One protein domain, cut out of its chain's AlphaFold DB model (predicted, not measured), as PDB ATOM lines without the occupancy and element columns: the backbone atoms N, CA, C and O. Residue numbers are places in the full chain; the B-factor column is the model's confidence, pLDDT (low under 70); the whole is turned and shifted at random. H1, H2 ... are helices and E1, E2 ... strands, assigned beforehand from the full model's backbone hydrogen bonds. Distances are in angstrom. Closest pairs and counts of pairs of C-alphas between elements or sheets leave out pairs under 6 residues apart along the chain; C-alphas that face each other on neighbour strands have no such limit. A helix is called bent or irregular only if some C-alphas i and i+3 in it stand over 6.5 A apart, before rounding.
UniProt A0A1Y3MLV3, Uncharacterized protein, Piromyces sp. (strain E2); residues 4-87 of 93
ATOM      1  N   LYS A   4      38.156 -13.729 -44.631       71.62
ATOM      2  CA  LYS A   4      38.407 -12.626 -45.574       71.62
ATOM      3  C   LYS A   4      37.311 -11.550 -45.566       71.62
ATOM      4  O   LYS A   4      37.607 -10.381 -45.788       71.62
ATOM      5  N   ILE A   5      36.056 -11.929 -45.318       72.25
ATOM      6  CA  ILE A   5      34.910 -11.007 -45.236       72.25
ATOM      7  C   ILE A   5      34.966 -10.221 -43.923       72.25
ATOM      8  O   ILE A   5      34.748  -9.012 -43.927       72.25
ATOM      9  N   PHE A   6      35.329 -10.885 -42.824       67.75
ATOM     10  CA  PHE A   6      35.472 -10.240 -41.520       67.75
ATOM     11  C   PHE A   6      36.569  -9.166 -41.527       67.75
ATOM     12  O   PHE A   6      36.318  -8.035 -41.124       67.75
ATOM     13  N   ILE A   7      37.748  -9.473 -42.084       69.12
ATOM     14  CA  ILE A   7      38.853  -8.503 -42.199       69.12
ATOM     15  C   ILE A   7      38.430  -7.278 -43.022       69.12
ATOM     16  O   ILE A   7      38.681  -6.146 -42.612       69.12
ATOM     17  N   ARG A   8      37.733  -7.489 -44.148       70.38
ATOM     18  CA  ARG A   8      37.227  -6.386 -44.978       70.38
ATOM     19  C   ARG A   8      36.260  -5.500 -44.195       70.38
ATOM     20  O   ARG A   8      36.446  -4.288 -44.185       70.38
ATOM     21  N   LEU A   9      35.285  -6.077 -43.495       64.19
ATOM     22  CA  LEU A   9      34.316  -5.309 -42.706       64.19
ATOM     23  C   LEU A   9      34.997  -4.457 -41.628       64.19
ATOM     24  O   LEU A   9      34.752  -3.256 -41.562       64.19
ATOM     25  N   VAL A  10      35.915  -5.036 -40.850       67.06
ATOM     26  CA  VAL A  10      36.636  -4.300 -39.796       67.06
ATOM     27  C   VAL A  10      37.490  -3.163 -40.385       67.06
ATOM     28  O   VAL A  10      37.531  -2.062 -39.829       67.06
ATOM     29  N   SER A  11      38.116  -3.378 -41.547       63.47
ATOM     30  CA  SER A  11      38.860  -2.319 -42.245       63.47
ATOM     31  C   SER A  11      37.959  -1.194 -42.782       63.47
ATOM     32  O   SER A  11      38.302  -0.025 -42.659       63.47
ATOM     33  N   TYR A  12      36.766  -1.507 -43.298       68.50
ATOM     34  CA  TYR A  12      35.819  -0.480 -43.751       68.50
ATOM     35  C   TYR A  12      35.273   0.357 -42.587       68.50
ATOM     36  O   TYR A  12      35.227   1.581 -42.683       68.50
ATOM     37  N   LEU A  13      34.909  -0.281 -41.468       59.72
ATOM     38  CA  LEU A  13      34.421   0.415 -40.272       59.72
ATOM     39  C   LEU A  13      35.475   1.361 -39.672       59.72
ATOM     40  O   LEU A  13      35.141   2.467 -39.251       59.72
ATOM     41  N   SER A  14      36.752   0.971 -39.673       59.75
ATOM     42  CA  SER A  14      37.839   1.831 -39.179       59.75
ATOM     43  C   SER A  14      38.089   3.054 -40.071       59.75
ATOM     44  O   SER A  14      38.274   4.154 -39.547       59.75
ATOM     45  N   ILE A  15      38.016   2.907 -41.399       65.88
ATOM     46  CA  ILE A  15      38.150   4.034 -42.343       65.88
ATOM     47  C   ILE A  15      36.976   5.019 -42.213       65.88
ATOM     48  O   ILE A  15      37.180   6.237 -42.236       65.88
ATOM     49  N   LEU A  16      35.749   4.514 -42.033       58.94
ATOM     50  CA  LEU A  16      34.564   5.353 -41.819       58.94
ATOM     51  C   LEU A  16      34.684   6.183 -40.531       58.94
ATOM     52  O   LEU A  16      34.445   7.391 -40.560       58.94
ATOM     53  N   ASN A  17      35.137   5.570 -39.432       57.69
ATOM     54  CA  ASN A  17      35.351   6.267 -38.160       57.69
ATOM     55  C   ASN A  17      36.415   7.368 -38.264       57.69
ATOM     56  O   ASN A  17      36.215   8.471 -37.753       57.69
ATOM     57  N   LEU A  18      37.527   7.105 -38.961       60.31
ATOM     58  CA  LEU A  18      38.585   8.098 -39.163       60.31
ATOM     59  C   LEU A  18      38.096   9.297 -39.992       60.31
ATOM     60  O   LEU A  18      38.420  10.444 -39.687       60.31
ATOM     61  N   THR A  19      37.282   9.036 -41.016       67.44
ATOM     62  CA  THR A  19      36.716  10.077 -41.886       67.44
ATOM     63  C   THR A  19      35.723  10.963 -41.129       67.44
ATOM     64  O   THR A  19      35.778  12.188 -41.244       67.44
ATOM     65  N   ALA A  20      34.855  10.364 -40.307       60.44
ATOM     66  CA  ALA A  20      33.899  11.096 -39.479       60.44
ATOM     67  C   ALA A  20      34.594  11.961 -38.415       60.44
ATOM     68  O   ALA A  20      34.251  13.133 -38.262       60.44
ATOM     69  N   ALA A  21      35.610  11.416 -37.735       57.91
ATOM     70  CA  ALA A  21      36.409  12.172 -36.775       57.91
ATOM     71  C   ALA A  21      37.093  13.365 -37.451       57.91
ATOM     72  O   ALA A  21      36.968  14.489 -36.973       57.91
ATOM     73  N   LYS A  22      37.747  13.147 -38.602       59.81
ATOM     74  CA  LYS A  22      38.387  14.226 -39.363       59.81
ATOM     75  C   LYS A  22      37.391  15.334 -39.699       59.81
ATOM     76  O   LYS A  22      37.683  16.479 -39.389       59.81
ATOM     77  N   SER A  23      36.219  14.983 -40.235       59.69
ATOM     78  CA  SER A  23      35.135  15.927 -40.550       59.69
ATOM     79  C   SER A  23      34.710  16.761 -39.332       59.69
ATOM     80  O   SER A  23      34.666  17.990 -39.409       59.69
ATOM     81  N   TYR A  24      34.489  16.108 -38.185       63.38
ATOM     82  CA  TYR A  24      34.122  16.767 -36.930       63.38
ATOM     83  C   TYR A  24      35.207  17.734 -36.425       63.38
ATOM     84  O   TYR A  24      34.891  18.858 -36.038       63.38
ATOM     85  N   TYR A  25      36.484  17.342 -36.486       57.12
ATOM     86  CA  TYR A  25      37.601  18.215 -36.105       57.12
ATOM     87  C   TYR A  25      37.735  19.429 -37.033       57.12
ATOM     88  O   TYR A  25      37.836  20.547 -36.532       57.12
ATOM     89  N   THR A  26      37.630  19.249 -38.357       60.34
ATOM     90  CA  THR A  26      37.573  20.387 -39.299       60.34
ATOM     91  C   THR A  26      36.420  21.333 -38.980       60.34
ATOM     92  O   THR A  26      36.571  22.547 -39.094       60.34
ATOM     93  N   HIS A  27      35.273  20.811 -38.535       64.25
ATOM     94  CA  HIS A  27      34.143  21.653 -38.162       64.25
ATOM     95  C   HIS A  27      34.434  22.495 -36.908       64.25
ATOM     96  O   HIS A  27      34.169  23.696 -36.917       64.25
ATOM     97  N   ILE A  28      35.030  21.919 -35.859       68.56
ATOM     98  CA  ILE A  28      35.369  22.663 -34.631       68.56
ATOM     99  C   ILE A  28      36.374  23.784 -34.905       68.56
ATOM    100  O   ILE A  28      36.178  24.906 -34.433       68.56
ATOM    101  N   ASP A  29      37.435  23.495 -35.656       74.19
ATOM    102  CA  ASP A  29      38.470  24.488 -35.946       74.19
ATOM    103  C   ASP A  29      37.911  25.621 -36.816       74.19
ATOM    104  O   ASP A  29      38.113  26.789 -36.490       74.19
ATOM    105  N   SER A  30      37.081  25.298 -37.818       77.44
ATOM    106  CA  SER A  30      36.394  26.310 -38.636       77.44
ATOM    107  C   SER A  30      35.533  27.269 -37.803       77.44
ATOM    108  O   SER A  30      35.510  28.472 -38.056       77.44
ATOM    109  N   VAL A  31      34.858  26.770 -36.758       81.00
ATOM    110  CA  VAL A  31      34.023  27.596 -35.874       81.00
ATOM    111  C   VAL A  31      34.877  28.572 -35.064       81.00
ATOM    112  O   VAL A  31      34.497  29.735 -34.933       81.00
ATOM    113  N   LYS A  32      36.031  28.134 -34.544       86.12
ATOM    114  CA  LYS A  32      36.958  29.009 -33.805       86.12
ATOM    115  C   LYS A  32      37.565  30.078 -34.705       86.12
ATOM    116  O   LYS A  32      37.576  31.249 -34.338       86.12
ATOM    117  N   GLU A  33      38.016  29.695 -35.895       88.25
ATOM    118  CA  GLU A  33      38.566  30.639 -36.870       88.25
ATOM    119  C   GLU A  33      37.518  31.688 -37.278       88.25
ATOM    120  O   GLU A  33      37.811  32.884 -37.300       88.25
ATOM    121  N   CYS A  34      36.259  31.277 -37.486       86.06
ATOM    122  CA  CYS A  34      35.163  32.217 -37.714       86.06
ATOM    123  C   CYS A  34      34.930  33.163 -36.523       86.06
ATOM    124  O   CYS A  34      34.639  34.336 -36.736       86.06
ATOM    125  N   GLN A  35      35.046  32.695 -35.274       85.94
ATOM    126  CA  GLN A  35      34.897  33.557 -34.093       85.94
ATOM    127  C   GLN A  35      35.976  34.642 -34.032       85.94
ATOM    128  O   GLN A  35      35.653  35.792 -33.736       85.94
ATOM    129  N   ILE A  36      37.223  34.296 -34.364       85.38
ATOM    130  CA  ILE A  36      38.323  35.260 -34.502       85.38
ATOM    131  C   ILE A  36      37.989  36.266 -35.609       85.38
ATOM    132  O   ILE A  36      38.059  37.472 -35.405       85.38
ATOM    133  N   PHE A  37      37.537  35.795 -36.772       84.38
ATOM    134  CA  PHE A  37      37.137  36.684 -37.862       84.38
ATOM    135  C   PHE A  37      35.996  37.645 -37.474       84.38
ATOM    136  O   PHE A  37      36.012  38.820 -37.846       84.38
ATOM    137  N   TYR A  38      35.008  37.191 -36.702       82.12
ATOM    138  CA  TYR A  38      33.910  38.048 -36.246       82.12
ATOM    139  C   TYR A  38      34.311  39.015 -35.136       82.12
ATOM    140  O   TYR A  38      33.723  40.093 -35.064       82.12
ATOM    141  N   SER A  39      35.284  38.674 -34.284       79.00
ATOM    142  CA  SER A  39      35.799  39.625 -33.288       79.00
ATOM    143  C   SER A  39      36.496  40.809 -33.960       79.00
ATOM    144  O   SER A  39      36.434  41.924 -33.449       79.00
ATOM    145  N   ILE A  40      37.069  40.581 -35.146       77.69
ATOM    146  CA  ILE A  40      37.641  41.616 -36.010       77.69
ATOM    147  C   ILE A  40      36.531  42.335 -36.790       77.69
ATOM    148  O   ILE A  40      36.393  43.542 -36.750       77.69
ATOM    149  N   THR A  41      35.653  41.643 -37.500       76.44
ATOM    150  CA  THR A  41      34.670  42.352 -38.347       76.44
ATOM    151  C   THR A  41      33.475  42.935 -37.585       76.44
ATOM    152  O   THR A  41      32.692  43.695 -38.161       76.44
ATOM    153  N   GLY A  42      33.286  42.568 -36.314       70.94
ATOM    154  CA  GLY A  42      32.149  42.973 -35.484       70.94
ATOM    155  C   GLY A  42      30.793  42.438 -35.967       70.94
ATOM    156  O   GLY A  42      29.750  42.933 -35.541       70.94
ATOM    157  N   LYS A  43      30.771  41.464 -36.890       69.00
ATOM    158  CA  LYS A  43      29.550  40.982 -37.561       69.00
ATOM    159  C   LYS A  43      29.519  39.450 -37.584       69.00
ATOM    160  O   LYS A  43      30.312  38.843 -38.283       69.00
ATOM    161  N   ASN A  44      28.566  38.824 -36.886       68.06
ATOM    162  CA  ASN A  44      28.509  37.365 -36.656       68.06
ATOM    163  C   ASN A  44      27.387  36.608 -37.415       68.06
ATOM    164  O   ASN A  44      26.970  35.535 -36.985       68.06
ATOM    165  N   ASN A  45      26.861  37.151 -38.516       57.41
ATOM    166  CA  ASN A  45      25.586  36.699 -39.112       57.41
ATOM    167  C   ASN A  45      25.737  35.756 -40.336       57.41
ATOM    168  O   ASN A  45      24.778  35.173 -40.822       57.41
ATOM    169  N   THR A  46      26.936  35.553 -40.870       65.62
ATOM    170  CA  THR A  46      27.128  34.821 -42.141       65.62
ATOM    171  C   THR A  46      28.319  33.899 -42.051       65.62
ATOM    172  O   THR A  46      29.282  34.276 -41.406       65.62
ATOM    173  N   ASN A  47      28.287  32.750 -42.736       78.06
ATOM    174  CA  ASN A  47      29.425  31.832 -42.833       78.06
ATOM    175  C   ASN A  47      30.717  32.607 -43.153       78.06
ATOM    176  O   ASN A  47      30.808  33.195 -44.231       78.06
ATOM    177  N   CYS A  48      31.700  32.603 -42.243       82.88
ATOM    178  CA  CYS A  48      32.944  33.349 -42.439       82.88
ATOM    179  C   CYS A  48      33.679  32.903 -43.712       82.88
ATOM    180  O   CYS A  48      34.298  33.714 -44.386       82.88
ATOM    181  N   CYS A  49      33.523  31.654 -44.143       82.75
ATOM    182  CA  CYS A  49      34.126  31.164 -45.380       82.75
ATOM    183  C   CYS A  49      33.485  31.694 -46.672       82.75
ATOM    184  O   CYS A  49      33.999  31.429 -47.755       82.75
ATOM    185  N   LEU A  50      32.364  32.410 -46.564       73.25
ATOM    186  CA  LEU A  50      31.648  33.058 -47.667       73.25
ATOM    187  C   LEU A  50      31.319  34.517 -47.327       73.25
ATOM    188  O   LEU A  50      30.385  35.098 -47.880       73.25
ATOM    189  N   TYR A  51      32.036  35.102 -46.371       75.31
ATOM    190  CA  TYR A  51      31.783  36.474 -45.978       75.31
ATOM    191  C   TYR A  51      32.273  37.408 -47.084       75.31
ATOM    192  O   TYR A  51      33.457  37.425 -47.409       75.31
ATOM    193  N   THR A  52      31.356  38.194 -47.639       75.94
ATOM    194  CA  THR A  52      31.644  39.318 -48.536       75.94
ATOM    195  C   THR A  52      30.670  40.437 -48.198       75.94
ATOM    196  O   THR A  52      29.469  40.310 -48.454       75.94
ATOM    197  N   LYS A  53      31.143  41.519 -47.584       72.56
ATOM    198  CA  LYS A  53      30.286  42.655 -47.244       72.56
ATOM    199  C   LYS A  53      31.098  43.932 -47.104       72.56
ATOM    200  O   LYS A  53      32.112  43.934 -46.418       72.56
ATOM    201  N   ASP A  54      30.602  45.023 -47.687       74.12
ATOM    202  CA  ASP A  54      31.236  46.344 -47.599       74.12
ATOM    203  C   ASP A  54      32.737  46.246 -47.962       74.12
ATOM    204  O   ASP A  54      33.594  46.669 -47.195       74.12
ATOM    205  N   ASN A  55      33.035  45.532 -49.061       78.38
ATOM    206  CA  ASN A  55      34.364  45.140 -49.563       78.38
ATOM    207  C   ASN A  55      35.244  44.286 -48.637       78.38
ATOM    208  O   ASN A  55      36.239  43.745 -49.099       78.38
ATOM    209  N   ASN A  56      34.856  44.061 -47.386       81.62
ATOM    210  CA  ASN A  56      35.505  43.098 -46.503       81.62
ATOM    211  C   ASN A  56      35.156  41.669 -46.933       81.62
ATOM    212  O   ASN A  56      33.983  41.363 -47.180       81.62
ATOM    213  N   TYR A  57      36.142  40.777 -46.981       86.31
ATOM    214  CA  TYR A  57      35.895  39.371 -47.283       86.31
ATOM    215  C   TYR A  57      36.854  38.412 -46.588       86.31
ATOM    216  O   TYR A  57      37.955  38.776 -46.177       86.31
ATOM    217  N   SER A  58      36.433  37.156 -46.506       88.81
ATOM    218  CA  SER A  58      37.303  36.042 -46.138       88.81
ATOM    219  C   SER A  58      37.071  34.847 -47.051       88.81
ATOM    220  O   SER A  58      35.961  34.605 -47.523       88.81
ATOM    221  N   GLN A  59      38.144  34.106 -47.321       90.50
ATOM    222  CA  GLN A  59      38.111  32.885 -48.121       90.50
ATOM    223  C   GLN A  59      38.656  31.727 -47.303       90.50
ATOM    224  O   GLN A  59      39.632  31.889 -46.564       90.50
ATOM    225  N   CYS A  60      38.054  30.555 -47.486       90.19
ATOM    226  CA  CYS A  60      38.498  29.334 -46.837       90.19
ATOM    227  C   CYS A  60      38.917  28.252 -47.826       90.19
ATOM    228  O   CYS A  60      38.367  28.131 -48.919       90.19
ATOM    229  N   GLU A  61      39.816  27.390 -47.370       89.69
ATOM    230  CA  GLU A  61      40.176  26.126 -48.000       89.69
ATOM    231  C   GLU A  61      39.979  25.011 -46.967       89.69
ATOM    232  O   GLU A  61      40.487  25.089 -45.852       89.69
ATOM    233  N   ASN A  62      39.193  23.981 -47.302       85.75
ATOM    234  CA  ASN A  62      38.860  22.874 -46.389       85.75
ATOM    235  C   ASN A  62      38.267  23.310 -45.031       85.75
ATOM    236  O   ASN A  62      38.473  22.643 -44.022       85.75
ATOM    237  N   GLY A  63      37.525  24.421 -45.007       83.19
ATOM    238  CA  GLY A  63      36.917  24.965 -43.789       83.19
ATOM    239  C   GLY A  63      37.836  25.862 -42.957       83.19
ATOM    240  O   GLY A  63      37.377  26.392 -41.953       83.19
ATOM    241  N   HIS A  64      39.083  26.071 -43.381       89.75
ATOM    242  CA  HIS A  64      40.023  26.964 -42.710       89.75
ATOM    243  C   HIS A  64      40.196  28.267 -43.476       89.75
ATOM    244  O   HIS A  64      40.326  28.241 -44.699       89.75
ATOM    245  N   ILE A  65      40.247  29.393 -42.773       91.38
ATOM    246  CA  ILE A  65      40.475  30.717 -43.344       91.38
ATOM    247  C   ILE A  65      41.900  30.781 -43.897       91.38
ATOM    248  O   ILE A  65      42.880  30.606 -43.175       91.38
ATOM    249  N   ILE A  66      42.006  31.063 -45.196       93.25
ATOM    250  CA  ILE A  66      43.283  31.229 -45.903       93.25
ATOM    251  C   ILE A  66      43.537  32.666 -46.336       93.25
ATOM    252  O   ILE A  66      44.680  33.034 -46.597       93.25
ATOM    253  N   LYS A  67      42.487  33.480 -46.429       92.00
ATOM    254  CA  LYS A  67      42.593  34.868 -46.852       92.00
ATOM    255  C   LYS A  67      41.591  35.714 -46.105       92.00
ATOM    256  O   LYS A  67      40.424  35.336 -46.001       92.00
ATOM    257  N   ILE A  68      42.052  36.861 -45.642       89.19
ATOM    258  CA  ILE A  68      41.226  37.925 -45.095       89.19
ATOM    259  C   ILE A  68      41.542  39.176 -45.903       89.19
ATOM    260  O   ILE A  68      42.678  39.393 -46.300       89.19
ATOM    261  N   HIS A  69      40.528  39.978 -46.180       87.38
ATOM    262  CA  HIS A  69      40.699  41.321 -46.695       87.38
ATOM    263  C   HIS A  69      39.741  42.227 -45.945       87.38
ATOM    264  O   HIS A  69      38.536  41.961 -45.894       87.38
ATOM    265  N   LEU A  70      40.289  43.284 -45.355       82.38
ATOM    266  CA  LEU A  70      39.526  44.256 -44.591       82.38
ATOM    267  C   LEU A  70      39.692  45.627 -45.240       82.38
ATOM    268  O   LEU A  70      40.767  46.226 -45.173       82.38
ATOM    269  N   GLU A  71      38.635  46.127 -45.876       77.38
ATOM    270  CA  GLU A  71      38.605  47.508 -46.330       77.38
ATOM    271  C   GLU A  71      38.358  48.419 -45.123       77.38
ATOM    272  O   GLU A  71      37.504  48.168 -44.270       77.38
ATOM    273  N   LYS A  72      39.167  49.473 -45.035       63.25
ATOM    274  CA  LYS A  72      39.275  50.375 -43.891       63.25
ATOM    275  C   LYS A  72      37.928  51.054 -43.592       63.25
ATOM    276  O   LYS A  72      37.630  52.109 -44.141       63.25
ATOM    277  N   TYR A  73      37.136  50.482 -42.685       53.41
ATOM    278  CA  TYR A  73      36.061  51.221 -42.028       53.41
ATOM    279  C   TYR A  73      36.705  52.255 -41.103       53.41
ATOM    280  O   TYR A  73      37.657  51.944 -40.385       53.41
ATOM    281  N   GLU A  74      36.223  53.492 -41.164       50.72
ATOM    282  CA  GLU A  74      36.733  54.609 -40.376       50.72
ATOM    283  C   GLU A  74      36.950  54.207 -38.899       50.72
ATOM    284  O   GLU A  74      36.011  53.955 -38.150       50.72
ATOM    285  N   ASN A  75      38.224  54.170 -38.491       51.44
ATOM    286  CA  ASN A  75      38.707  54.245 -37.106       51.44
ATOM    287  C   ASN A  75      38.506  53.070 -36.122       51.44
ATOM    288  O   ASN A  75      38.696  53.293 -34.929       51.44
ATOM    289  N   THR A  76      38.223  51.829 -36.533       55.22
ATOM    290  CA  THR A  76      38.070  50.714 -35.556       55.22
ATOM    291  C   THR A  76      39.260  49.761 -35.404       55.22
ATOM    292  O   THR A  76      39.349  49.098 -34.374       55.22
ATOM    293  N   PHE A  77      40.211  49.728 -36.345       59.56
ATOM    294  CA  PHE A  77      41.425  48.903 -36.238       59.56
ATOM    295  C   PHE A  77      42.673  49.773 -36.154       59.56
ATOM    296  O   PHE A  77      43.260  50.138 -37.170       59.56
ATOM    297  N   THR A  78      43.085  50.118 -34.934       62.53
ATOM    298  CA  THR A  78      44.429  50.666 -34.684       62.53
ATOM    299  C   THR A  78      45.490  49.571 -34.674       62.53
ATOM    300  O   THR A  78      46.640  49.843 -35.001       62.53
ATOM    301  N   GLU A  79      45.103  48.335 -34.344       69.62
ATOM    302  CA  GLU A  79      45.994  47.179 -34.256       69.62
ATOM    303  C   GLU A  79      45.305  45.912 -34.774       69.62
ATOM    304  O   GLU A  79      44.097  45.724 -34.614       69.62
ATOM    305  N   ILE A  80      46.094  45.038 -35.399       73.38
ATOM    306  CA  ILE A  80      45.674  43.691 -35.790       73.38
ATOM    307  C   ILE A  80      45.570  42.855 -34.503       73.38
ATOM    308  O   ILE A  80      46.576  42.750 -33.793       73.38
ATOM    309  N   PRO A  81      44.413  42.248 -34.175       76.38
ATOM    310  CA  PRO A  81      44.286  41.427 -32.974       76.38
ATOM    311  C   PRO A  81      45.280  40.270 -32.988       76.38
ATOM    312  O   PRO A  81      45.448  39.602 -34.009       76.38
ATOM    313  N   LYS A  82      45.927  39.998 -31.853       83.19
ATOM    314  CA  LYS A  82      46.919  38.914 -31.731       83.19
ATOM    315  C   LYS A  82      46.335  37.543 -32.089       83.19
ATOM    316  O   LYS A  82      47.069  36.661 -32.517       83.19
ATOM    317  N   GLU A  83      45.023  37.379 -31.947       85.25
ATOM    318  CA  GLU A  83      44.268  36.173 -32.274       85.25
ATOM    319  C   GLU A  83      44.322  35.846 -33.778       85.25
ATOM    320  O   GLU A  83      44.171  34.684 -34.142       85.25
ATOM    321  N   ILE A  84      44.637  36.809 -34.664       85.38
ATOM    322  CA  ILE A  84      44.939  36.517 -36.081       85.38
ATOM    323  C   ILE A  84      46.101  35.524 -36.220       85.38
ATOM    324  O   ILE A  84      46.111  34.732 -37.158       85.38
ATOM    325  N   LEU A  85      47.045  35.503 -35.271       85.62
ATOM    326  CA  LEU A  85      48.158  34.547 -35.268       85.62
ATOM    327  C   LEU A  85      47.702  33.101 -35.008       85.62
ATOM    328  O   LEU A  85      48.452  32.163 -35.281       85.62
ATOM    329  N   GLU A  86      46.487  32.897 -34.494       88.62
ATOM    330  CA  GLU A  86      45.905  31.566 -34.312       88.62
ATOM    331  C   GLU A  86      45.341  30.988 -35.623       88.62
ATOM    332  O   GLU A  86      45.121  29.777 -35.710       88.62
ATOM    333  N   LEU A  87      45.180  31.813 -36.670       89.94
ATOM    334  CA  LEU A  87      44.759  31.393 -38.010       89.94
ATOM    335  C   LEU A  87      45.928  30.743 -38.767       89.94
ATOM    336  O   LEU A  87      46.517  31.315 -39.680       89.94
TER     337      LEU A  87
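AT A GLANCE: This is residues 4 to 87 of the 93 residues of an uncharacterized protein of Piromyces sp. (strain E2) (UniProt A0A1Y3MLV3). One long helix, H1, makes the length of the domain: residues 4 to 22 stick out as a free arm, and residues 26 to 41 run beside a small hairpin of two strands, E1 and E2, which lie lengthwise along the helix. With two long loops and the short helix H2 near the end of the printed part, these parts make a body at one end of the arm. The printed part has 84 residues with two named helices and two named strands, in the order H1, E1, E2, H2; the sheet, of order E1 - E2, is antiparallel, and the class is mixed, helices and strands. The whole is extended, with a radius of gyration of the C-alphas of 18.4 A, and a rod in outline, spanning 67 by 23 by 18 A.

HOW THE PARTS SIT: The sheet is the hairpin of E1, residues 56 to 61, and E2, residues 64 to 69, antiparallel at 155 degrees between their directions. N 59 and O 67 are 2.9 A apart and N 61 and O 64 are 2.8 A apart, both within hydrogen-bond range. Residues 52 to 53 make a short antiparallel pairing with residues 56 to 57 of E1. H1, residues 4 to 41, and E2 have 7 pairs of C-alphas within 8 A; the closest are those of Ser 30 and His 64, 5.5 A apart. H1 and E1 are near each other, with 6 pairs of C-alphas within 10 A. H2, residues 82 to 86, only just touches H1, with 3 pairs of C-alphas within 8 A, and H1 does so with residues 33 to 36 alone; the closest C-alphas are those of Ile 36 and Glu 83, 6.4 A apart. E1 and H2 are apart. In H1 every O i to N i+4 pair is within hydrogen-bond range; in H2 0 of 1 is, while 2 of 2 O i to N i+3 pairs are.

IN THESE COORDINATES: E1 is 17.7 A long from first to last C-alpha, and E2 is 14.9 A long. H1 begins with C-alpha 4 at (38.407, -12.626, -45.574) and ends with C-alpha 41 at (34.670, 42.352, -38.347), 55.6 A away; it is not bent. H2, 7.9 A long, ends with C-alpha 86 at (45.905, 31.566, -34.312).

THE WHOLE: The C-alphas of Lys 4 and Glu 74, the two farthest apart, are 67.5 A apart. Without residues 4 to 22, which stand free, the body spans 39 by 23 by 18 A. The printed part has no cut. The links from H1 to E1, 14 residues, and from E2 to H2, 12 residues, are long; the link from E1 to E2 is tight. The mean pLDDT of the printed part is 74.0, and residues 6 to 7, 9 to 28, 43 to 46 and 72 to 79 are under 70.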